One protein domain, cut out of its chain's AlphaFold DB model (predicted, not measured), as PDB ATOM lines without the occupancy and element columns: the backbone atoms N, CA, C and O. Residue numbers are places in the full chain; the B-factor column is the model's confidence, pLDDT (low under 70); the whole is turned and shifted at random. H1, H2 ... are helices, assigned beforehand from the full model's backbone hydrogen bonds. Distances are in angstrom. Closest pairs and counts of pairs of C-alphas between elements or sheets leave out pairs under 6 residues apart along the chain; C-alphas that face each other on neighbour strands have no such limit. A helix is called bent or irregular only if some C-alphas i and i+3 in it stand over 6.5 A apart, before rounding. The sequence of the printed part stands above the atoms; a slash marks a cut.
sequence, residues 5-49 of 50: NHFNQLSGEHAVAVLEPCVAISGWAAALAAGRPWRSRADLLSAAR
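AT A GLANCE: This is residues 5 to 49 of the 50 residues of the protein "2-oxo-4-hydroxy-4-carboxy-5-ureidoimidazoline (OHCU) decarboxylase" of Klebsiella michiganensis (UniProt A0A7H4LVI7). Two helices, H2 and H3, make a short helical hairpin at one end of a small rounded body, and two short helices, H1 before it and H4 after it, lie toward the other end, apart from each other. The link from H3 to H4, residues 35 to 40, passes between H1 and H4. The printed part has 45 residues with four named helices in the order H1, H2, H3, H4 and no named strand, and its class is all helix. It is compact, with a radius of gyration of the C-alphas of 9.6 A, and spans 25 by 22 by 14 A.

IN THESE COORDINATES: Find C-alpha 5 at (36.075, 0.831, 16.687), where H1 begins; it covers residues 5 to 9, 6.6 A from first to last C-alpha. Go on to C-alpha 12 at (25.332, 3.215, 7.469), where H2 begins; it covers residues 12 to 22 over 16.5 A and is the longest helix. H2 is irregular: C-alphas 18 and 21 are 7.0 A apart, against about 5 A in a regular helix. H3 is residues 28 to 34, 9.9 A long. H4 is residues 41 to 47, 10.0 A long, and ends at C-alpha 47 at (27.398, 14.601, 19.900).

HOW THE PARTS SIT: Look first at H2 and H3, a helical hairpin: they touch, with the C-alphas of Val 16 and Ala 29 the closest at 5.2 A. Their lines stand at a shallow tilt of 32 degrees, only just short of steep, and they run opposite ways. Back along the printed part, H1 is close to H2 but not clearly touching; their closest C-alphas, those of Phe 7 and Ala 15, are 6.5 A apart. Farther on, H4 is close to H3 but not clearly touching, with the C-alphas of Leu 32 and Ala 47 the closest at 7.1 A. H3 and H4 run opposite ways at a steep tilt of 61 degrees. H1 and H3 are only just apart, their closest C-alphas at 8.4 A. H1 and H4 are apart, and H2 and H4 are apart. In the backbones of H1, H3 and H4 every O i to N i+4 pair is within hydrogen-bond range; in H2, 5 of 7 are.

THE WHOLE: The two C-alphas farthest apart, those of Ala 24 and Arg 39, are 25.2 A from each other. From Asn 5 to Arg 49 the first and last printed C-alphas are 20.4 A apart. The printed part has no cut. The links H1 to H2 and H2 to H3 are tight, H3 to H4 is short, and no link is long. The mean pLDDT of the printed part is 95.9, and no printed residue is under 70.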
ATOM      1  N   ASN A   5      35.390   1.072  17.953       97.75
ATOM      2  CA  ASN A   5      36.075   0.831  16.687       97.75
ATOM      3  C   ASN A   5      35.222  -0.020  15.733       97.75
ATOM      4  O   ASN A   5      35.146   0.281  14.549       97.75
ATOM      5  N   HIS A   6      34.516  -1.023  16.263       98.19
ATOM      6  CA  HIS A   6      33.588  -1.826  15.469       98.19
ATOM      7  C   HIS A   6      32.401  -0.973  14.996       98.19
ATOM      8  O   HIS A   6      32.087  -0.974  13.812       98.19
ATOM      9  N   PHE A   7      31.799  -0.165  15.875       98.19
ATOM     10  CA  PHE A   7      30.731   0.764  15.489       98.19
ATOM     11  C   PHE A   7      31.159   1.718  14.360       98.19
ATOM     12  O   PHE A   7      30.392   1.938  13.425       98.19
ATOM     13  N   ASN A   8      32.390   2.234  14.394       98.25
ATOM     14  CA  ASN A   8      32.947   3.098  13.345       98.25
ATOM     15  C   ASN A   8      33.080   2.407  11.977       98.25
ATOM     16  O   ASN A   8      33.084   3.096  10.963       98.25
ATOM     17  N   GLN A   9      33.168   1.076  11.943       98.06
ATOM     18  CA  GLN A   9      33.361   0.285  10.723       98.06
ATOM     19  C   GLN A   9      32.063  -0.298  10.144       98.06
ATOM     20  O   GLN A   9      32.083  -0.842   9.044       98.06
ATOM     21  N   LEU A  10      30.937  -0.201  10.858       98.19
ATOM     22  CA  LEU A  10      29.645  -0.675  10.351       98.19
ATOM     23  C   LEU A  10      29.217   0.099   9.096       98.19
ATOM     24  O   LEU A  10      29.498   1.295   8.972       98.19
ATOM     25  N   SER A  11      28.434  -0.533   8.216       97.31
ATOM     26  CA  SER A  11      27.717   0.213   7.174       97.31
ATOM     27  C   SER A  11      26.745   1.226   7.801       97.31
ATOM     28  O   SER A  11      26.452   1.185   9.002       97.31
ATOM     29  N   GLY A  12      26.277   2.193   7.005       96.19
ATOM     30  CA  GLY A  12      25.332   3.215   7.469       96.19
ATOM     31  C   GLY A  12      24.087   2.606   8.117       96.19
ATOM     32  O   GLY A  12      23.754   2.952   9.247       96.19
ATOM     33  N   GLU A  13      23.466   1.637   7.441       96.50
ATOM     34  CA  GLU A  13      22.234   0.978   7.892       96.50
ATOM     35  C   GLU A  13      22.412   0.227   9.224       96.50
ATOM     36  O   GLU A  13      21.592   0.362  10.129       96.50
ATOM     37  N   HIS A  14      23.525  -0.493   9.399       97.56
ATOM     38  CA  HIS A  14      23.788  -1.274  10.602       97.56
ATOM     39  C   HIS A  14      24.094  -0.370  11.792       97.56
ATOM     40  O   HIS A  14      23.696  -0.668  12.915       97.56
ATOM     41  N   ALA A  15      24.778   0.753  11.567       97.62
ATOM     42  CA  ALA A  15      25.027   1.714  12.631       97.62
ATOM     43  C   ALA A  15      23.750   2.407  13.100       97.62
ATOM     44  O   ALA A  15      23.583   2.593  14.303       97.62
ATOM     45  N   VAL A  16      22.845   2.740  12.174       96.75
ATOM     46  CA  VAL A  16      21.510   3.242  12.521       96.75
ATOM     47  C   VAL A  16      20.754   2.189  13.323       96.75
ATOM     48  O   VAL A  16      20.330   2.483  14.434       96.75
ATOM     49  N   ALA A  17      20.688   0.943  12.847       96.00
ATOM     50  CA  ALA A  17      19.974  -0.141  13.526       96.00
ATOM     51  C   ALA A  17      20.468  -0.407  14.963       96.00
ATOM     52  O   ALA A  17      19.675  -0.750  15.836       96.00
ATOM     53  N   VAL A  18      21.765  -0.222  15.235       95.88
ATOM     54  CA  VAL A  18      22.329  -0.319  16.597       95.88
ATOM     55  C   VAL A  18      21.855   0.825  17.506       95.88
ATOM     56  O   VAL A  18      21.781   0.641  18.721       95.88
ATOM     57  N   LEU A  19      21.556   1.996  16.941       95.69
ATOM     58  CA  LEU A  19      21.137   3.199  17.661       95.69
ATOM     59  C   LEU A  19      19.613   3.339  17.804       95.69
ATOM     60  O   LEU A  19      19.178   3.957  18.773       95.69
ATOM     61  N   GLU A  20      18.817   2.766  16.894       92.56
ATOM     62  CA  GLU A  20      17.341   2.816  16.906       92.56
ATOM     63  C   GLU A  20      16.710   2.486  18.277       92.56
ATOM     64  O   GLU A  20      15.816   3.214  18.711       92.56
ATOM     65  N   PRO A  21      17.173   1.469  19.037       93.75
ATOM     66  CA  PRO A  21      16.566   1.146  20.331       93.75
ATOM     67  C   PRO A  21      16.842   2.175  21.436       93.75
ATOM     68  O   PRO A  21      16.213   2.114  22.491       93.75
ATOM     69  N   CYS A  22      17.810   3.079  21.252       93.56
ATOM     70  CA  CYS A  22      18.223   4.020  22.294       93.56
ATOM     71  C   CYS A  22      17.218   5.160  22.486       93.56
ATOM     72  O   CYS A  22      17.059   5.640  23.609       93.56
ATOM     73  N   VAL A  23      16.581   5.630  21.408       88.94
ATOM     74  CA  VAL A  23      15.661   6.773  21.453       88.94
ATOM     75  C   VAL A  23      14.766   6.819  20.212       88.94
ATOM     76  O   VAL A  23      15.240   6.717  19.086       88.94
ATOM     77  N   ALA A  24      13.467   7.051  20.410       89.25
ATOM     78  CA  ALA A  24      12.483   7.182  19.333       89.25
ATOM     79  C   ALA A  24      12.387   8.630  18.801       89.25
ATOM     80  O   ALA A  24      11.302   9.203  18.722       89.25
ATOM     81  N   ILE A  25      13.531   9.249  18.485       88.88
ATOM     82  CA  ILE A  25      13.592  10.575  17.849       88.88
ATOM     83  C   ILE A  25      14.009  10.396  16.394       88.88
ATOM     84  O   ILE A  25      15.127   9.966  16.098       88.88
ATOM     85  N   SER A  26      13.112  10.773  15.484       88.62
ATOM     86  CA  SER A  26      13.348  10.699  14.045       88.62
ATOM     87  C   SER A  26      14.631  11.428  13.652       88.62
ATOM     88  O   SER A  26      14.833  12.593  13.991       88.62
ATOM     89  N   GLY A  27      15.504  10.738  12.921       91.06
ATOM     90  CA  GLY A  27      16.748  11.305  12.397       91.06
ATOM     91  C   GLY A  27      17.912  11.370  13.390       91.06
ATOM     92  O   GLY A  27      19.042  11.549  12.945       91.06
ATOM     93  N   TRP A  28      17.696  11.148  14.693       95.50
ATOM     94  CA  TRP A  28      18.784  11.158  15.684       95.50
ATOM     95  C   TRP A  28      19.805  10.044  15.420       95.50
ATOM     96  O   TRP A  28      21.006  10.305  15.326       95.50
ATOM     97  N   ALA A  29      19.329   8.811  15.218       96.12
ATOM     98  CA  ALA A  29      20.191   7.662  14.943       96.12
ATOM     99  C   ALA A  29      20.976   7.848  13.634       96.12
ATOM    100  O   ALA A  29      22.179   7.590  13.585       96.12
ATOM    101  N   ALA A  30      20.317   8.372  12.596       95.94
ATOM    102  CA  ALA A  30      20.941   8.687  11.315       95.94
ATOM    103  C   ALA A  30      22.022   9.771  11.441       95.94
ATOM    104  O   ALA A  30      23.129   9.586  10.934       95.94
ATOM    105  N   ALA A  31      21.746  10.863  12.159       96.44
ATOM    106  CA  ALA A  31      22.707  11.942  12.377       96.44
ATOM    107  C   ALA A  31      23.945  11.454  13.148       96.44
ATOM    108  O   ALA A  31      25.082  11.728  12.756       96.44
ATOM    109  N   LEU A  32      23.743  10.667  14.207       97.25
ATOM    110  CA  LEU A  32      24.840  10.141  15.018       97.25
ATOM    111  C   LEU A  32      25.649   9.058  14.279       97.25
ATOM    112  O   LEU A  32      26.874   8.987  14.421       97.25
ATOM    113  N   ALA A  33      24.996   8.237  13.449       97.06
ATOM    114  CA  ALA A  33      25.666   7.280  12.570       97.06
ATOM    115  C   ALA A  33      26.468   7.976  11.457       97.06
ATOM    116  O   ALA A  33      27.536   7.483  11.092       97.06
ATOM    117  N   ALA A  34      26.000   9.112  10.936       97.31
ATOM    118  CA  ALA A  34      26.706   9.891   9.918       97.31
ATOM    119  C   ALA A  34      27.944  10.624  10.467       97.31
ATOM    120  O   ALA A  34      28.890  10.852   9.722       97.31
ATOM    121  N   GLY A  35      27.974  10.952  11.765       96.62
ATOM    122  CA  GLY A  35      29.121  11.611  12.408       96.62
ATOM    123  C   GLY A  35      30.328  10.703  12.688       96.62
ATOM    124  O   GLY A  35      31.350  11.171  13.190       96.62
ATOM    125  N   ARG A  36      30.236   9.405  12.375       97.31
ATOM    126  CA  ARG A  36      31.376   8.483  12.443       97.31
ATOM    127  C   ARG A  36      32.454   8.882  11.416       97.31
ATOM    128  O   ARG A  36      32.110   9.354  10.337       97.31
ATOM    129  N   PRO A  37      33.743   8.614  11.685       98.12
ATOM    130  CA  PRO A  37      34.264   7.889  12.841       98.12
ATOM    131  C   PRO A  37      34.387   8.762  14.097       98.12
ATOM    132  O   PRO A  37      34.939   9.860  14.069       98.12
ATOM    133  N   TRP A  38      33.952   8.226  15.236       98.06
ATOM    134  CA  TRP A  38      34.127   8.877  16.535       98.06
ATOM    135  C   TRP A  38      35.476   8.513  17.140       98.06
ATOM    136  O   TRP A  38      35.823   7.332  17.244       98.06
ATOM    137  N   ARG A  39      36.225   9.527  17.576       97.50
ATOM    138  CA  ARG A  39      37.569   9.351  18.138       97.50
ATOM    139  C   ARG A  39      37.554   8.726  19.530       97.50
ATOM    140  O   ARG A  39      38.442   7.947  19.862       97.50
ATOM    141  N   SER A  40      36.545   9.040  20.335       97.81
ATOM    142  CA  SER A  40      36.362   8.475  21.668       97.81
ATOM    143  C   SER A  40      34.885   8.273  21.994       97.81
ATOM    144  O   SER A  40      33.992   8.851  21.370       97.81
ATOM    145  N   ARG A  41      34.612   7.466  23.027       96.81
ATOM    146  CA  ARG A  41      33.248   7.306  23.547       96.81
ATOM    147  C   ARG A  41      32.698   8.634  24.080       96.81
ATOM    148  O   ARG A  41      31.501   8.870  23.975       96.81
ATOM    149  N   ALA A  42      33.557   9.485  24.640       97.88
ATOM    150  CA  ALA A  42      33.157  10.792  25.142       97.88
ATOM    151  C   ALA A  42      32.680  11.712  24.007       97.88
ATOM    152  O   ALA A  42      31.650  12.363  24.167       97.88
ATOM    153  N   ASP A  43      33.358  11.697  22.854       97.88
ATOM    154  CA  ASP A  43      32.967  12.490  21.679       97.88
ATOM    155  C   ASP A  43      31.615  12.037  21.120       97.88
ATOM    156  O   ASP A  43      30.732  12.869  20.915       97.88
ATOM    157  N   LEU A  44      31.415  10.719  20.977       97.50
ATOM    158  CA  LEU A  44      30.129  10.130  20.581       97.50
ATOM    159  C   LEU A  44      29.000  10.589  21.515       97.50
ATOM    160  O   LEU A  44      27.966  11.066  21.059       97.50
ATOM    161  N   LEU A  45      29.194  10.466  22.833       96.62
ATOM    162  CA  LEU A  45      28.182  10.858  23.819       96.62
ATOM    163  C   LEU A  45      27.963  12.377  23.868       96.62
ATOM    164  O   LEU A  45      26.876  12.825  24.219       96.62
ATOM    165  N   SER A  46      28.983  13.173  23.548       97.25
ATOM    166  CA  SER A  46      28.868  14.628  23.442       97.25
ATOM    167  C   SER A  46      28.006  15.026  22.246       97.25
ATOM    168  O   SER A  46      27.100  15.841  22.402       97.25
ATOM    169  N   ALA A  47      28.224  14.401  21.087       96.06
ATOM    170  CA  ALA A  47      27.398  14.601  19.900       96.06
ATOM    171  C   ALA A  47      25.956  14.110  20.100       96.06
ATOM    172  O   ALA A  47      25.026  14.793  19.700       96.06
ATOM    173  N   ALA A  48      25.770  12.981  20.787       95.38
ATOM    174  CA  ALA A  48      24.463  12.387  21.083       95.38
ATOM    175  C   ALA A  48      23.530  13.264  21.942       95.38
ATOM    176  O   ALA A  48      22.326  13.017  21.971       95.38
ATOM    177  N   ARG A  49      24.089  14.234  22.678       93.12
ATOM    178  CA  ARG A  49      23.359  15.151  23.573       93.12
ATOM    179  C   ARG A  49      22.961  16.476  22.918       93.12
ATOM    180  O   ARG A  49      22.340  17.293  23.593       93.12
TER     181      ARG A  49